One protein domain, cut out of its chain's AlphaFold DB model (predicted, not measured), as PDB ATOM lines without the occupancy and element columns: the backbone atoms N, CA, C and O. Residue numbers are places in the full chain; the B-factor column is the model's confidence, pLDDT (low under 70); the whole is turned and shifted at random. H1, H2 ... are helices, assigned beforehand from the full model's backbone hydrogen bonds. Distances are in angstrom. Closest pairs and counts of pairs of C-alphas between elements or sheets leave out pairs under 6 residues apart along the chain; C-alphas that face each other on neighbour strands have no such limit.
ATOM      1  N   ARG A 104     -14.231  14.924 -29.710       85.00
ATOM      2  CA  ARG A 104     -12.846  15.247 -29.345       85.00
ATOM      3  C   ARG A 104     -11.902  15.134 -30.542       85.00
ATOM      4  O   ARG A 104     -12.155  14.366 -31.473       85.00
ATOM      5  N   GLU A 105     -10.799  15.873 -30.485       88.06
ATOM      6  CA  GLU A 105      -9.688  15.688 -31.417       88.06
ATOM      7  C   GLU A 105      -9.083  14.285 -31.246       88.06
ATOM      8  O   GLU A 105      -8.829  13.872 -30.111       88.06
ATOM      9  N   PRO A 106      -8.862  13.531 -32.339       93.50
ATOM     10  CA  PRO A 106      -8.355  12.174 -32.238       93.50
ATOM     11  C   PRO A 106      -6.863  12.151 -31.904       93.50
ATOM     12  O   PRO A 106      -6.074  12.905 -32.484       93.50
ATOM     13  N   VAL A 107      -6.494  11.260 -30.981       94.06
ATOM     14  CA  VAL A 107      -5.107  11.038 -30.543       94.06
ATOM     15  C   VAL A 107      -4.722   9.567 -30.682       94.06
ATOM     16  O   VAL A 107      -3.626   9.264 -31.142       94.06
ATOM     17  N   THR A 108      -5.619   8.648 -30.322       93.88
ATOM     18  CA  THR A 108      -5.379   7.199 -30.392       93.88
ATOM     19  C   THR A 108      -5.928   6.577 -31.677       93.88
ATOM     20  O   THR A 108      -6.727   7.187 -32.388       93.88
ATOM     21  N   ARG A 109      -5.538   5.329 -31.963       94.62
ATOM     22  CA  ARG A 109      -6.067   4.555 -33.097       94.62
ATOM     23  C   ARG A 109      -7.600   4.488 -33.091       94.62
ATOM     24  O   ARG A 109      -8.226   4.767 -34.110       94.62
ATOM     25  N   ASP A 110      -8.187   4.163 -31.941       94.00
ATOM     26  CA  ASP A 110      -9.642   4.038 -31.799       94.00
ATOM     27  C   ASP A 110     -10.334   5.404 -31.919       94.00
ATOM     28  O   ASP A 110     -11.427   5.497 -32.480       94.00
ATOM     29  N   ASP A 111      -9.678   6.488 -31.485       95.00
ATOM     30  CA  ASP A 111     -10.194   7.841 -31.710       95.00
ATOM     31  C   ASP A 111     -10.248   8.196 -33.189       95.00
ATOM     32  O   ASP A 111     -11.237   8.773 -33.640       95.00
ATOM     33  N   PHE A 112      -9.192   7.886 -33.944       95.94
ATOM     34  CA  PHE A 112      -9.150   8.152 -35.380       95.94
ATOM     35  C   PHE A 112     -10.218   7.357 -36.123       95.94
ATOM     36  O   PHE A 112     -10.920   7.923 -36.962       95.94
ATOM     37  N   GLU A 113     -10.372   6.075 -35.794       95.75
ATOM     38  CA  GLU A 113     -11.424   5.233 -36.359       95.75
ATOM     39  C   GLU A 113     -12.812   5.816 -36.066       95.75
ATOM     40  O   GLU A 113     -13.577   6.097 -36.994       95.75
ATOM     41  N   HIS A 114     -13.109   6.089 -34.793       94.75
ATOM     42  CA  HIS A 114     -14.394   6.639 -34.378       94.75
ATOM     43  C   HIS A 114     -14.663   8.012 -35.006       94.75
ATOM     44  O   HIS A 114     -15.741   8.260 -35.550       94.75
ATOM     45  N   ARG A 115     -13.672   8.911 -34.994       95.62
ATOM     46  CA  ARG A 115     -13.805  10.266 -35.539       95.62
ATOM     47  C   ARG A 115     -14.090  10.241 -37.035       95.62
ATOM     48  O   ARG A 115     -14.989  10.950 -37.487       95.62
ATOM     49  N   LEU A 116     -13.363   9.427 -37.800       96.44
ATOM     50  CA  LEU A 116     -13.578   9.297 -39.240       96.44
ATOM     51  C   LEU A 116     -14.933   8.661 -39.562       96.44
ATOM     52  O   LEU A 116     -15.587   9.101 -40.506       96.44
ATOM     53  N   GLN A 117     -15.393   7.685 -38.771       94.50
ATOM     54  CA  GLN A 117     -16.739   7.120 -38.909       94.50
ATOM     55  C   GLN A 117     -17.828   8.169 -38.636       94.50
ATOM     56  O   GLN A 117     -18.762   8.296 -39.429       94.50
ATOM     57  N   THR A 118     -17.702   8.958 -37.565       95.19
ATOM     58  CA  THR A 118     -18.658  10.028 -37.231       95.19
ATOM     59  C   THR A 118     -18.693  11.102 -38.318       95.19
ATOM     60  O   THR A 118     -19.774  11.489 -38.757       95.19
ATOM     61  N   LEU A 119     -17.532  11.535 -38.819       95.19
ATOM     62  CA  LEU A 119     -17.445  12.495 -39.924       95.19
ATOM     63  C   LEU A 119     -18.061  11.934 -41.216       95.19
ATOM     64  O   LEU A 119     -18.840  12.627 -41.866       95.19
ATOM     65  N   ALA A 120     -17.781  10.676 -41.568       94.44
ATOM     66  CA  ALA A 120     -18.367  10.037 -42.747       94.44
ATOM     67  C   ALA A 120     -19.899   9.930 -42.649       94.44
ATOM     68  O   ALA A 120     -20.601  10.195 -43.626       94.44
ATOM     69  N   ARG A 121     -20.433   9.597 -41.466       93.44
ATOM     70  CA  ARG A 121     -21.882   9.571 -41.202       93.44
ATOM     71  C   ARG A 121     -22.509  10.959 -41.268       93.44
ATOM     72  O   ARG A 121     -23.589  11.086 -41.834       93.44
ATOM     73  N   ALA A 122     -21.831  11.987 -40.757       93.25
ATOM     74  CA  ALA A 122     -22.291  13.369 -40.867       93.25
ATOM     75  C   ALA A 122     -22.390  13.809 -42.336       93.25
ATOM     76  O   ALA A 122     -23.422  14.331 -42.743       93.25
ATOM     77  N   VAL A 123     -21.376  13.505 -43.157       92.75
ATOM     78  CA  VAL A 123     -21.420  13.750 -44.612       92.75
ATOM     79  C   VAL A 123     -22.585  12.999 -45.260       92.75
ATOM     80  O   VAL A 123     -23.323  13.576 -46.049       92.75
ATOM     81  N   ALA A 124     -22.770  11.721 -44.922       90.88
ATOM     82  CA  ALA A 124     -23.837  10.900 -45.486       90.88
ATOM     83  C   ALA A 124     -25.244  11.336 -45.051       90.88
ATOM     84  O   ALA A 124     -26.202  11.013 -45.750       90.88
ATOM     85  N   ALA A 125     -25.391  12.018 -43.910       91.19
ATOM     86  CA  ALA A 125     -26.675  12.493 -43.395       91.19
ATOM     87  C   ALA A 125     -27.215  13.706 -44.169       91.19
ATOM     88  O   ALA A 125     -28.433  13.861 -44.269       91.19
ATOM     89  N   VAL A 126     -26.331  14.524 -44.745       89.12
ATOM     90  CA  VAL A 126     -26.714  15.706 -45.528       89.12
ATOM     91  C   VAL A 126     -27.389  15.276 -46.839       89.12
ATOM     92  O   VAL A 126     -26.816  14.465 -47.571       89.12
ATOM     93  N   PRO A 127     -28.589  15.793 -47.169       86.19
ATOM     94  CA  PRO A 127     -29.254  15.516 -48.444       86.19
ATOM     95  C   PRO A 127     -28.408  15.936 -49.654       86.19
ATOM     96  O   PRO A 127     -27.729  16.956 -49.604       86.19
ATOM     97  N   ASP A 128     -28.503  15.208 -50.770       81.19
ATOM     98  CA  ASP A 128     -27.715  15.501 -51.985       81.19
ATOM     99  C   ASP A 128     -28.018  16.878 -52.600       81.19
ATOM    100  O   ASP A 128     -27.164  17.461 -53.265       81.19
ATOM    101  N   ALA A 129     -29.206  17.432 -52.333       77.00
ATOM    102  CA  ALA A 129     -29.571  18.791 -52.730       77.00
ATOM    103  C   ALA A 129     -28.695  19.869 -52.055       77.00
ATOM    104  O   ALA A 129     -28.478  20.930 -52.638       77.00
ATOM    105  N   ASP A 130     -28.149  19.590 -50.866       89.06
ATOM    106  CA  ASP A 130     -27.248  20.485 -50.134       89.06
ATOM    107  C   ASP A 130     -25.775  20.088 -50.349       89.06
ATOM    108  O   ASP A 130     -25.007  19.752 -49.439       89.06
ATOM    109  N   TRP A 131     -25.376  20.100 -51.622       84.88
ATOM    110  CA  TRP A 131     -24.038  19.697 -52.054       84.88
ATOM    111  C   TRP A 131     -22.928  20.586 -51.463       84.88
ATOM    112  O   TRP A 131     -21.809  20.116 -51.248       84.88
ATOM    113  N   GLN A 132     -23.218  21.857 -51.160       88.06
ATOM    114  CA  GLN A 132     -22.246  22.768 -50.550       88.06
ATOM    115  C   GLN A 132     -21.920  22.351 -49.115       88.06
ATOM    116  O   GLN A 132     -20.739  22.280 -48.758       88.06
ATOM    117  N   MET A 133     -22.935  22.025 -48.309       88.06
ATOM    118  CA  MET A 133     -22.721  21.496 -46.965       88.06
ATOM    119  C   MET A 133     -22.009  20.139 -47.008       88.06
ATOM    120  O   MET A 133     -21.069  19.920 -46.240       88.06
ATOM    121  N   GLN A 134     -22.364  19.261 -47.956       88.44
ATOM    122  CA  GLN A 134     -21.644  17.997 -48.155       88.44
ATOM    123  C   GLN A 134     -20.150  18.222 -48.425       88.44
ATOM    124  O   GLN A 134     -19.317  17.573 -47.791       88.44
ATOM    125  N   ILE A 135     -19.784  19.147 -49.324       88.38
ATOM    126  CA  ILE A 135     -18.376  19.471 -49.615       88.38
ATOM    127  C   ILE A 135     -17.664  19.987 -48.366       88.38
ATOM    128  O   ILE A 135     -16.549  19.555 -48.069       88.38
ATOM    129  N   ARG A 136     -18.299  20.894 -47.624       90.44
ATOM    130  CA  ARG A 136     -17.745  21.477 -46.399       90.44
ATOM    131  C   ARG A 136     -17.455  20.401 -45.345       90.44
ATOM    132  O   ARG A 136     -16.311  20.273 -44.911       90.44
ATOM    133  N   LEU A 137     -18.429  19.548 -45.020       90.94
ATOM    134  CA  LEU A 137     -18.228  18.437 -44.080       90.94
ATOM    135  C   LEU A 137     -17.212  17.409 -44.599       90.94
ATOM    136  O   LEU A 137     -16.412  16.877 -43.827       90.94
ATOM    137  N   LYS A 138     -17.187  17.156 -45.914       91.81
ATOM    138  CA  LYS A 138     -16.204  16.262 -46.533       91.81
ATOM    139  C   LYS A 138     -14.776  16.781 -46.354       91.81
ATOM    140  O   LYS A 138     -13.890  15.974 -46.092       91.81
ATOM    141  N   ARG A 139     -14.547  18.100 -46.381       92.38
ATOM    142  CA  ARG A 139     -13.233  18.689 -46.060       92.38
ATOM    143  C   ARG A 139     -12.799  18.390 -44.625       92.38
ATOM    144  O   ARG A 139     -11.624  18.115 -44.406       92.38
ATOM    145  N   GLN A 140     -13.722  18.372 -43.655       93.00
ATOM    146  CA  GLN A 140     -13.392  17.962 -42.279       93.00
ATOM    147  C   GLN A 140     -12.965  16.489 -42.216       93.00
ATOM    148  O   GLN A 140     -11.990  16.148 -41.544       93.00
ATOM    149  N   PHE A 141     -13.677  15.615 -42.936       95.00
ATOM    150  CA  PHE A 141     -13.312  14.204 -43.069       95.00
ATOM    151  C   PHE A 141     -11.931  14.031 -43.718       95.00
ATOM    152  O   PHE A 141     -11.095  13.292 -43.198       95.00
ATOM    153  N   GLU A 142     -11.670  14.733 -44.821       93.75
ATOM    154  CA  GLU A 142     -10.398  14.683 -45.547       93.75
ATOM    155  C   GLU A 142      -9.235  15.188 -44.684       93.75
ATOM    156  O   GLU A 142      -8.240  14.476 -44.560       93.75
ATOM    157  N   ALA A 143      -9.396  16.318 -43.987       92.88
ATOM    158  CA  ALA A 143      -8.389  16.849 -43.067       92.88
ATOM    159  C   ALA A 143      -8.065  15.866 -41.925       92.88
ATOM    160  O   ALA A 143      -6.901  15.658 -41.577       92.88
ATOM    161  N   CYS A 144      -9.079  15.203 -41.359       94.69
ATOM    162  CA  CYS A 144      -8.864  14.166 -40.349       94.69
ATOM    163  C   CYS A 144      -8.132  12.943 -40.930       94.69
ATOM    164  O   CYS A 144      -7.232  12.398 -40.292       94.69
ATOM    165  N   ALA A 145      -8.492  12.515 -42.143       95.12
ATOM    166  CA  ALA A 145      -7.890  11.367 -42.818       95.12
ATOM    167  C   ALA A 145      -6.431  11.631 -43.229       95.12
ATOM    168  O   ALA A 145      -5.610  10.710 -43.264       95.12
ATOM    169  N   GLU A 146      -6.094  12.882 -43.533       94.81
ATOM    170  CA  GLU A 146      -4.743  13.314 -43.894       94.81
ATOM    171  C   GLU A 146      -3.761  13.237 -42.730       94.81
ATOM    172  O   GLU A 146      -2.617  12.841 -42.948       94.81
ATOM    173  N   ARG A 147      -4.211  13.473 -41.492       94.88
ATOM    174  CA  ARG A 147      -3.364  13.358 -40.287       94.88
ATOM    175  C   ARG A 147      -2.743  11.972 -40.105       94.88
ATOM    176  O   ARG A 147      -1.643  11.859 -39.576       94.88
ATOM    177  N   ILE A 148      -3.418  10.924 -40.578       94.81
ATOM    178  CA  ILE A 148      -2.919   9.537 -40.572       94.81
ATOM    179  C   ILE A 148      -2.529   9.039 -41.971       94.81
ATOM    180  O   ILE A 148      -2.227   7.860 -42.156       94.81
ATOM    181  N   ALA A 149      -2.512   9.924 -42.973       92.56
ATOM    182  CA  ALA A 149      -2.251   9.594 -44.373       92.56
ATOM    183  C   ALA A 149      -3.104   8.414 -44.889       92.56
ATOM    184  O   ALA A 149      -2.617   7.548 -45.623       92.56
ATOM    185  N   LEU A 150      -4.386   8.361 -44.505       92.62
ATOM    186  CA  LEU A 150      -5.289   7.293 -44.930       92.62
ATOM    187  C   LEU A 150      -5.428   7.315 -46.458       92.62
ATOM    188  O   LEU A 150      -5.658   8.371 -47.048       92.62
ATOM    189  N   ALA A 151      -5.300   6.160 -47.109       88.94
ATOM    190  CA  ALA A 151      -5.311   6.078 -48.568       88.94
ATOM    191  C   ALA A 151      -6.670   6.515 -49.170       88.94
ATOM    192  O   ALA A 151      -7.711   6.178 -48.599       88.94
ATOM    193  N   PRO A 152      -6.701   7.165 -50.352       87.44
ATOM    194  CA  PRO A 152      -7.944   7.615 -50.994       87.44
ATOM    195  C   PRO A 152      -8.988   6.507 -51.182       87.44
ATOM    196  O   PRO A 152     -10.179   6.727 -50.990       87.44
ATOM    197  N   GLY A 153      -8.535   5.287 -51.474       84.56
ATOM    198  CA  GLY A 153      -9.398   4.115 -51.590       84.56
ATOM    199  C   GLY A 153     -10.160   3.738 -50.329       84.56
ATOM    200  O   GLY A 153     -11.326   3.356 -50.385       84.56
ATOM    201  N   LYS A 154      -9.493   3.886 -49.184       88.88
ATOM    202  CA  LYS A 154     -10.050   3.626 -47.853       88.88
ATOM    203  C   LYS A 154     -10.986   4.752 -47.431       88.88
ATOM    204  O   LYS A 154     -12.057   4.493 -46.897       88.88
ATOM    205  N   ARG A 155     -10.627   6.000 -47.762       91.31
ATOM    206  CA  ARG A 155     -11.503   7.172 -47.602       91.31
ATOM    207  C   ARG A 155     -12.825   6.988 -48.354       91.31
ATOM    208  O   ARG A 155     -13.891   7.173 -47.774       91.31
ATOM    209  N   ALA A 156     -12.751   6.587 -49.625       87.25
ATOM    210  CA  ALA A 156     -13.922   6.332 -50.460       87.25
ATOM    211  C   ALA A 156     -14.797   5.204 -49.894       87.25
ATOM    212  O   ALA A 156     -16.018   5.355 -49.855       87.25
ATOM    213  N   TRP A 157     -14.177   4.125 -49.398       88.50
ATOM    214  CA  TRP A 157     -14.891   3.047 -48.714       88.50
ATOM    215  C   TRP A 157     -15.709   3.564 -47.534       88.50
ATOM    216  O   TRP A 157     -16.910   3.324 -47.487       88.50
ATOM    217  N   MET A 158     -15.094   4.316 -46.616       92.19
ATOM    218  CA  MET A 158     -15.784   4.808 -45.416       92.19
ATOM    219  C   MET A 158     -16.981   5.705 -45.748       92.19
ATOM    220  O   MET A 158     -18.036   5.584 -45.129       92.19
ATOM    221  N   LEU A 159     -16.840   6.588 -46.741       91.25
ATOM    222  CA  LEU A 159     -17.933   7.460 -47.180       91.25
ATOM    223  C   LEU A 159     -19.080   6.661 -47.816       91.25
ATOM    224  O   LEU A 159     -20.250   6.948 -47.559       91.25
ATOM    225  N   ALA A 160     -18.766   5.647 -48.623       88.25
ATOM    226  CA  ALA A 160     -19.775   4.779 -49.224       88.25
ATOM    227  C   ALA A 160     -20.472   3.900 -48.175       88.25
ATOM    228  O   ALA A 160     -21.696   3.787 -48.186       88.25
ATOM    229  N   GLU A 161     -19.712   3.325 -47.242       90.31
ATOM    230  CA  GLU A 161     -20.227   2.529 -46.125       90.31
ATOM    231  C   GLU A 161     -21.168   3.355 -45.241       90.31
ATOM    232  O   GLU A 161     -22.248   2.886 -44.889       90.31
ATOM    233  N   ALA A 162     -20.837   4.619 -44.961       91.38
ATOM    234  CA  ALA A 162     -21.720   5.517 -44.222       91.38
ATOM    235  C   ALA A 162     -23.052   5.785 -44.952       91.38
ATOM    236  O   ALA A 162     -24.107   5.821 -44.318       91.38
ATOM    237  N   ARG A 163     -23.033   5.927 -46.285       89.06
ATOM    238  CA  ARG A 163     -24.257   6.051 -47.101       89.06
ATOM    239  C   ARG A 163     -25.058   4.753 -47.139       89.06
ATOM    240  O   ARG A 163     -26.286   4.787 -47.112       89.06
ATOM    241  N   TRP A 164     -24.381   3.609 -47.208       89.12
ATOM    242  CA  TRP A 164     -25.018   2.297 -47.137       89.12
ATOM    243  C   TRP A 164     -25.733   2.083 -45.802       89.12
ATOM    244  O   TRP A 164     -26.901   1.700 -45.799       89.12
ATOM    245  N   ALA A 165     -25.082   2.437 -44.692       89.81
ATOM    246  CA  ALA A 165     -25.624   2.302 -43.341       89.81
ATOM    247  C   ALA A 165     -26.943   3.068 -43.121       89.81
ATOM    248  O   ALA A 165     -27.712   2.727 -42.229       89.81
ATOM    249  N   ARG A 166     -27.250   4.082 -43.945       88.06
ATOM    250  CA  ARG A 166     -28.553   4.773 -43.914       88.06
ATOM    251  C   ARG A 166     -29.706   3.936 -44.469       88.06
ATOM    252  O   ARG A 166     -30.858   4.233 -44.177       88.06
ATOM    253  N   ARG A 167     -29.404   2.953 -45.319       86.94
ATOM    254  CA  ARG A 167     -30.384   2.126 -46.041       86.94
ATOM    255  C   ARG A 167     -30.437   0.692 -45.522       86.94
ATOM    256  O   ARG A 167     -31.449   0.028 -45.702       86.94
ATOM    257  N   SER A 168     -29.357   0.208 -44.912       86.38
ATOM    258  CA  SER A 168     -29.234  -1.175 -44.460       86.38
ATOM    259  C   SER A 168     -28.368  -1.279 -43.210       86.38
ATOM    260  O   SER A 168     -27.330  -0.630 -43.109       86.38
ATOM    261  N   ASN A 169     -28.769  -2.159 -42.292       83.12
ATOM    262  CA  ASN A 169     -27.979  -2.532 -41.115       83.12
ATOM    263  C   ASN A 169     -27.017  -3.701 -41.392       83.12
ATOM    264  O   ASN A 169     -26.235  -4.075 -40.519       83.12
ATOM    265  N   ALA A 170     -27.079  -4.308 -42.582       83.69
ATOM    266  CA  ALA A 170     -26.182  -5.396 -42.950       83.69
ATOM    267  C   ALA A 170     -24.781  -4.854 -43.295       83.69
ATOM    268  O   ALA A 170     -24.686  -3.788 -43.915       83.69
ATOM    269  N   PRO A 171     -23.695  -5.586 -42.974       80.75
ATOM    270  CA  PRO A 171     -22.355  -5.228 -43.422       80.75
ATOM    271  C   PRO A 171     -22.320  -5.136 -44.954       80.75
ATOM    272  O   PRO A 171     -22.714  -6.100 -45.618       80.75
ATOM    273  N   PRO A 172     -21.870  -4.010 -45.531       82.00
ATOM    274  CA  PRO A 172     -21.845  -3.870 -46.975       82.00
ATOM    275  C   PRO A 172     -20.823  -4.806 -47.611       82.00
ATOM    276  O   PRO A 172     -19.705  -4.974 -47.114       82.00
ATOM    277  N   ARG A 173     -21.172  -5.353 -48.770       76.94
ATOM    278  CA  ARG A 173     -20.229  -5.993 -49.685       76.94
ATOM    279  C   ARG A 173     -19.665  -4.941 -50.637       76.94
ATOM    280  O   ARG A 173     -20.291  -3.925 -50.917       76.94
ATOM    281  N   MET A 174     -18.511  -5.233 -51.236       74.25
ATOM    282  CA  MET A 174     -17.900  -4.395 -52.283       74.25
ATOM    283  C   MET A 174     -18.897  -3.995 -53.390       74.25
ATOM    284  O   MET A 174     -18.862  -2.869 -53.875       74.25
ATOM    285  N   ALA A 175     -19.786  -4.913 -53.786       72.44
ATOM    286  CA  ALA A 175     -20.796  -4.668 -54.815       72.44
ATOM    287  C   ALA A 175     -21.875  -3.660 -54.381       72.44
ATOM    288  O   ALA A 175     -22.382  -2.930 -55.222       72.44
ATOM    289  N   ASP A 176     -22.176  -3.587 -53.081       74.75
ATOM    290  CA  ASP A 176     -23.198  -2.696 -52.516       74.75
ATOM    291  C   ASP A 176     -22.709  -1.243 -52.423       74.75
ATOM    292  O   ASP A 176     -23.493  -0.293 -52.444       74.75
ATOM    293  N   LEU A 177     -21.389  -1.075 -52.299       76.25
ATOM    294  CA  LEU A 177     -20.720   0.218 -52.143       76.25
ATOM    295  C   LEU A 177     -20.275   0.833 -53.467       76.25
ATOM    296  O   LEU A 177     -19.905   2.007 -53.509       76.25
ATOM    297  N   TRP A 178     -20.262   0.037 -54.533       66.81
ATOM    298  CA  TRP A 178     -19.798   0.477 -55.834       66.81
ATOM    299  C   TRP A 178     -20.817   1.419 -56.479       66.81
ATOM    300  O   TRP A 178     -21.887   1.000 -56.912       66.81
ATOM    301  N   VAL A 179     -20.457   2.699 -56.568       59.72
ATOM    302  CA  VAL A 179     -21.195   3.724 -57.313       59.72
ATOM    303  C   VAL A 179     -20.194   4.382 -58.267       59.72
ATOM    304  O   VAL A 179     -19.126   4.818 -57.825       59.72
ATOM    305  N   GLU A 180     -20.482   4.415 -59.572       39.84
ATOM    306  CA  GLU A 180     -19.678   5.175 -60.548       39.84
ATOM    307  C   GLU A 180     -19.560   6.633 -60.052       39.84
ATOM    308  O   GLU A 180     -20.585   7.223 -59.709       39.84
ATOM    309  N   PRO A 181     -18.340   7.196 -59.880       46.84
ATOM    310  CA  PRO A 181     -17.269   7.195 -60.875       46.84
ATOM    311  C   PRO A 181     -15.882   6.818 -60.303       46.84
ATOM    312  O   PRO A 181     -14.865   7.410 -60.671       46.84
ATOM    313  N   VAL A 182     -15.791   5.876 -59.357       52.19
ATOM    314  CA  VAL A 182     -14.471   5.427 -58.870       52.19
ATOM    315  C   VAL A 182     -13.756   4.673 -60.001       52.19
ATOM    316  O   VAL A 182     -14.256   3.678 -60.506       52.19
ATOM    317  N   ALA A 183     -12.577   5.145 -60.418       44.91
ATOM    318  CA  ALA A 183     -11.907   4.720 -61.658       44.91
ATOM    319  C   ALA A 183     -11.506   3.227 -61.738       44.91
ATOM    320  O   ALA A 183     -11.179   2.743 -62.818       44.91
ATOM    321  N   SER A 184     -11.498   2.484 -60.622       52.91
ATOM    322  CA  SER A 184     -11.307   1.027 -60.628       52.91
ATOM    323  C   SER A 184     -11.663   0.388 -59.275       52.91
ATOM    324  O   SER A 184     -11.246   0.910 -58.236       52.91
ATOM    325  N   PRO A 185     -12.318  -0.792 -59.253       54.88
ATOM    326  CA  PRO A 185     -12.533  -1.587 -58.039       54.88
ATOM    327  C   PRO A 185     -11.240  -1.934 -57.291       54.88
ATOM    328  O   PRO A 185     -11.269  -2.170 -56.092       54.88
ATOM    329  N   SER A 186     -10.090  -1.946 -57.976       55.62
ATOM    330  CA  SER A 186      -8.781  -2.194 -57.351       55.62
ATOM    331  C   SER A 186      -8.310  -1.061 -56.439       55.62
ATOM    332  O   SER A 186      -7.396  -1.260 -55.643       55.62
ATOM    333  N   CYS A 187      -8.895   0.129 -56.575       59.19
ATOM    334  CA  CYS A 187      -8.563   1.298 -55.771       59.19
ATOM    335  C   CYS A 187      -9.506   1.461 -54.580       59.19
ATOM    336  O   CYS A 187      -9.260   2.338 -53.767       59.19
ATOM    337  N   PHE A 188     -10.563   0.657 -54.466       74.69
ATOM    338  CA  PHE A 188     -11.551   0.731 -53.396       74.69
ATOM    339  C   PHE A 188     -11.275  -0.391 -52.391       74.69
ATOM    340  O   PHE A 188     -11.249  -1.562 -52.759       74.69
ATOM    341  N   ALA A 189     -10.983  -0.047 -51.136       78.50
ATOM    342  CA  ALA A 189     -10.511  -1.027 -50.161       78.50
ATOM    343  C   ALA A 189     -11.037  -0.722 -48.765       78.50
ATOM    344  O   ALA A 189     -10.918   0.410 -48.295       78.50
ATOM    345  N   ARG A 190     -11.540  -1.753 -48.084       85.25
ATOM    346  CA  ARG A 190     -11.961  -1.654 -46.693       85.25
ATOM    347  C   ARG A 190     -10.768  -1.282 -45.799       85.25
ATOM    348  O   ARG A 190      -9.732  -1.957 -45.867       85.25
ATOM    349  N   PRO A 191     -10.869  -0.217 -44.982       88.81
ATOM    350  CA  PRO A 191      -9.861   0.083 -43.978       88.81
ATOM    351  C   PRO A 191      -9.765  -1.058 -42.960       88.81
ATOM    352  O   PRO A 191     -10.770  -1.642 -42.558       88.81
ATOM    353  N   ARG A 192      -8.549  -1.372 -42.533       87.38
ATOM    354  CA  ARG A 192      -8.256  -2.300 -41.437       87.38
ATOM    355  C   ARG A 192      -8.064  -1.511 -40.141       87.38
ATOM    356  O   ARG A 192      -7.629  -0.366 -40.218       87.38
ATOM    357  N   PRO A 193      -8.212  -2.136 -38.960       89.12
ATOM    358  CA  PRO A 193      -7.949  -1.461 -37.683       89.12
ATOM    359  C   PRO A 193      -6.557  -0.808 -37.606       89.12
ATOM    360  O   PRO A 193      -6.411   0.301 -37.105       89.12
ATOM    361  N   GLN A 194      -5.530  -1.450 -38.181       90.06
ATOM    362  CA  GLN A 194      -4.165  -0.904 -38.234       90.06
ATOM    363  C   GLN A 194      -4.049   0.408 -39.025       90.06
ATOM    364  O   GLN A 194      -3.075   1.125 -38.846       90.06
ATOM    365  N   ASP A 195      -4.975   0.694 -39.946       91.50
ATOM    366  CA  ASP A 195      -4.883   1.853 -40.839       91.50
ATOM    367  C   ASP A 195      -5.196   3.167 -40.129       91.50
ATOM    368  O   ASP A 195      -4.799   4.223 -40.615       91.50
ATOM    369  N   PHE A 196      -5.893   3.087 -38.995       94.94
ATOM    370  CA  PHE A 196      -6.272   4.220 -38.159       94.94
ATOM    371  C   PHE A 196      -5.211   4.577 -37.116       94.94
ATOM    372  O   PHE A 196      -5.338   5.589 -36.435       94.94
ATOM    373  N   ASP A 197      -4.168   3.758 -36.978       94.19
ATOM    374  CA  ASP A 197      -3.108   4.004 -36.006       94.19
ATOM    375  C   ASP A 197      -2.377   5.313 -36.339       94.19
ATOM    376  O   ASP A 197      -2.036   5.493 -37.507       94.19
ATOM    377  N   PRO A 198      -2.133   6.233 -35.387       93.00
ATOM    378  CA  PRO A 198      -1.378   7.461 -35.636       93.00
ATOM    379  C   PRO A 198       0.100   7.214 -35.969       93.00
ATOM    380  O   PRO A 198       0.696   8.037 -36.675       93.00
ATOM    381  N   ASP A 199       0.680   6.078 -35.573       92.44
ATOM    382  CA  ASP A 199       2.065   5.731 -35.875       92.44
ATOM    383  C   ASP A 199       2.206   5.128 -37.294       92.44
ATOM    384  O   ASP A 199       1.722   4.022 -37.574       92.44
ATOM    385  N   PRO A 200       2.913   5.801 -38.227       89.19
ATOM    386  CA  PRO A 200       3.161   5.267 -39.564       89.19
ATOM    387  C   PRO A 200       3.921   3.933 -39.571       89.19
ATOM    388  O   PRO A 200       3.754   3.164 -40.522       89.19
ATOM    389  N   ALA A 201       4.743   3.633 -38.562       90.19
ATOM    390  CA  ALA A 201       5.446   2.355 -38.468       90.19
ATOM    391  C   ALA A 201       4.464   1.198 -38.238       90.19
ATOM    392  O   ALA A 201       4.551   0.171 -38.922       90.19
ATOM    393  N   VAL A 202       3.473   1.389 -37.360       88.88
ATOM    394  CA  VAL A 202       2.392   0.418 -37.134       88.88
ATOM    395  C   VAL A 202       1.546   0.257 -38.394       88.88
ATOM    396  O   VAL A 202       1.320  -0.873 -38.834       88.88
ATOM    397  N   ARG A 203       1.167   1.363 -39.053       87.75
ATOM    398  CA  ARG A 203       0.390   1.317 -40.309       87.75
ATOM    399  C   ARG A 203       1.099   0.523 -41.410       87.75
ATOM    400  O   ARG A 203       0.457  -0.225 -42.147       87.75
ATOM    401  N   ARG A 204       2.425   0.662 -41.522       83.44
ATOM    402  CA  ARG A 204       3.260  -0.031 -42.527       83.44
ATOM    403  C   ARG A 204       3.570  -1.482 -42.168       83.44
ATOM    404  O   ARG A 204       4.026  -2.233 -43.035       83.44
ATOM    405  N   ARG A 205       3.342  -1.900 -40.919       84.69
ATOM    406  CA  ARG A 205       3.617  -3.267 -40.480       84.69
ATOM    407  C   ARG A 205       2.754  -4.245 -41.272       84.69
ATOM    408  O   ARG A 205       1.532  -4.115 -41.370       84.69
TER     409      ARG A 205
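AT A GLANCE: This is residues 104 to 205 of the 323 residues of an uncharacterized protein of Azospirillum brasilense (UniProt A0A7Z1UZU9). Two long helices, H1 and H2, lie side by side as a hairpin, and H3 crosses H1; short H4 packs on H3, and short H5 on H1, with H6 beyond. The printed part has 102 residues, six named helices H1 to H6 in order, all helix, compact: radius of gyration of the C-alphas 13.5 A, spans 39 by 29 by 26 A.

HOW THE PARTS SIT: Start at the hub H1, residues 109 to 125; its hairpin partner H2, residues 131 to 147, touches it, closest C-alphas Leu 119 and Phe 141, 5.5 A, opposite ways. H3, residues 152 to 165, touches H1 with residues 158 to 163 alone, at a steep tilt of 59 degrees. In H1, H2 and H3 every O i to N i+4 pair is within hydrogen-bond range.

IN THESE COORDINATES: Find C-alpha 109 at (-6.067, 4.555, -33.097); H1 runs 24.4 A. H4 is residues 174 to 177, H5 193 to 196; H6, 200 to 204, ends at (3.260, -0.031, -42.527).

THE WHOLE: The printed part has no cut; the long link, residues 178 to 192, has pLDDT under 70 at 178 to 187.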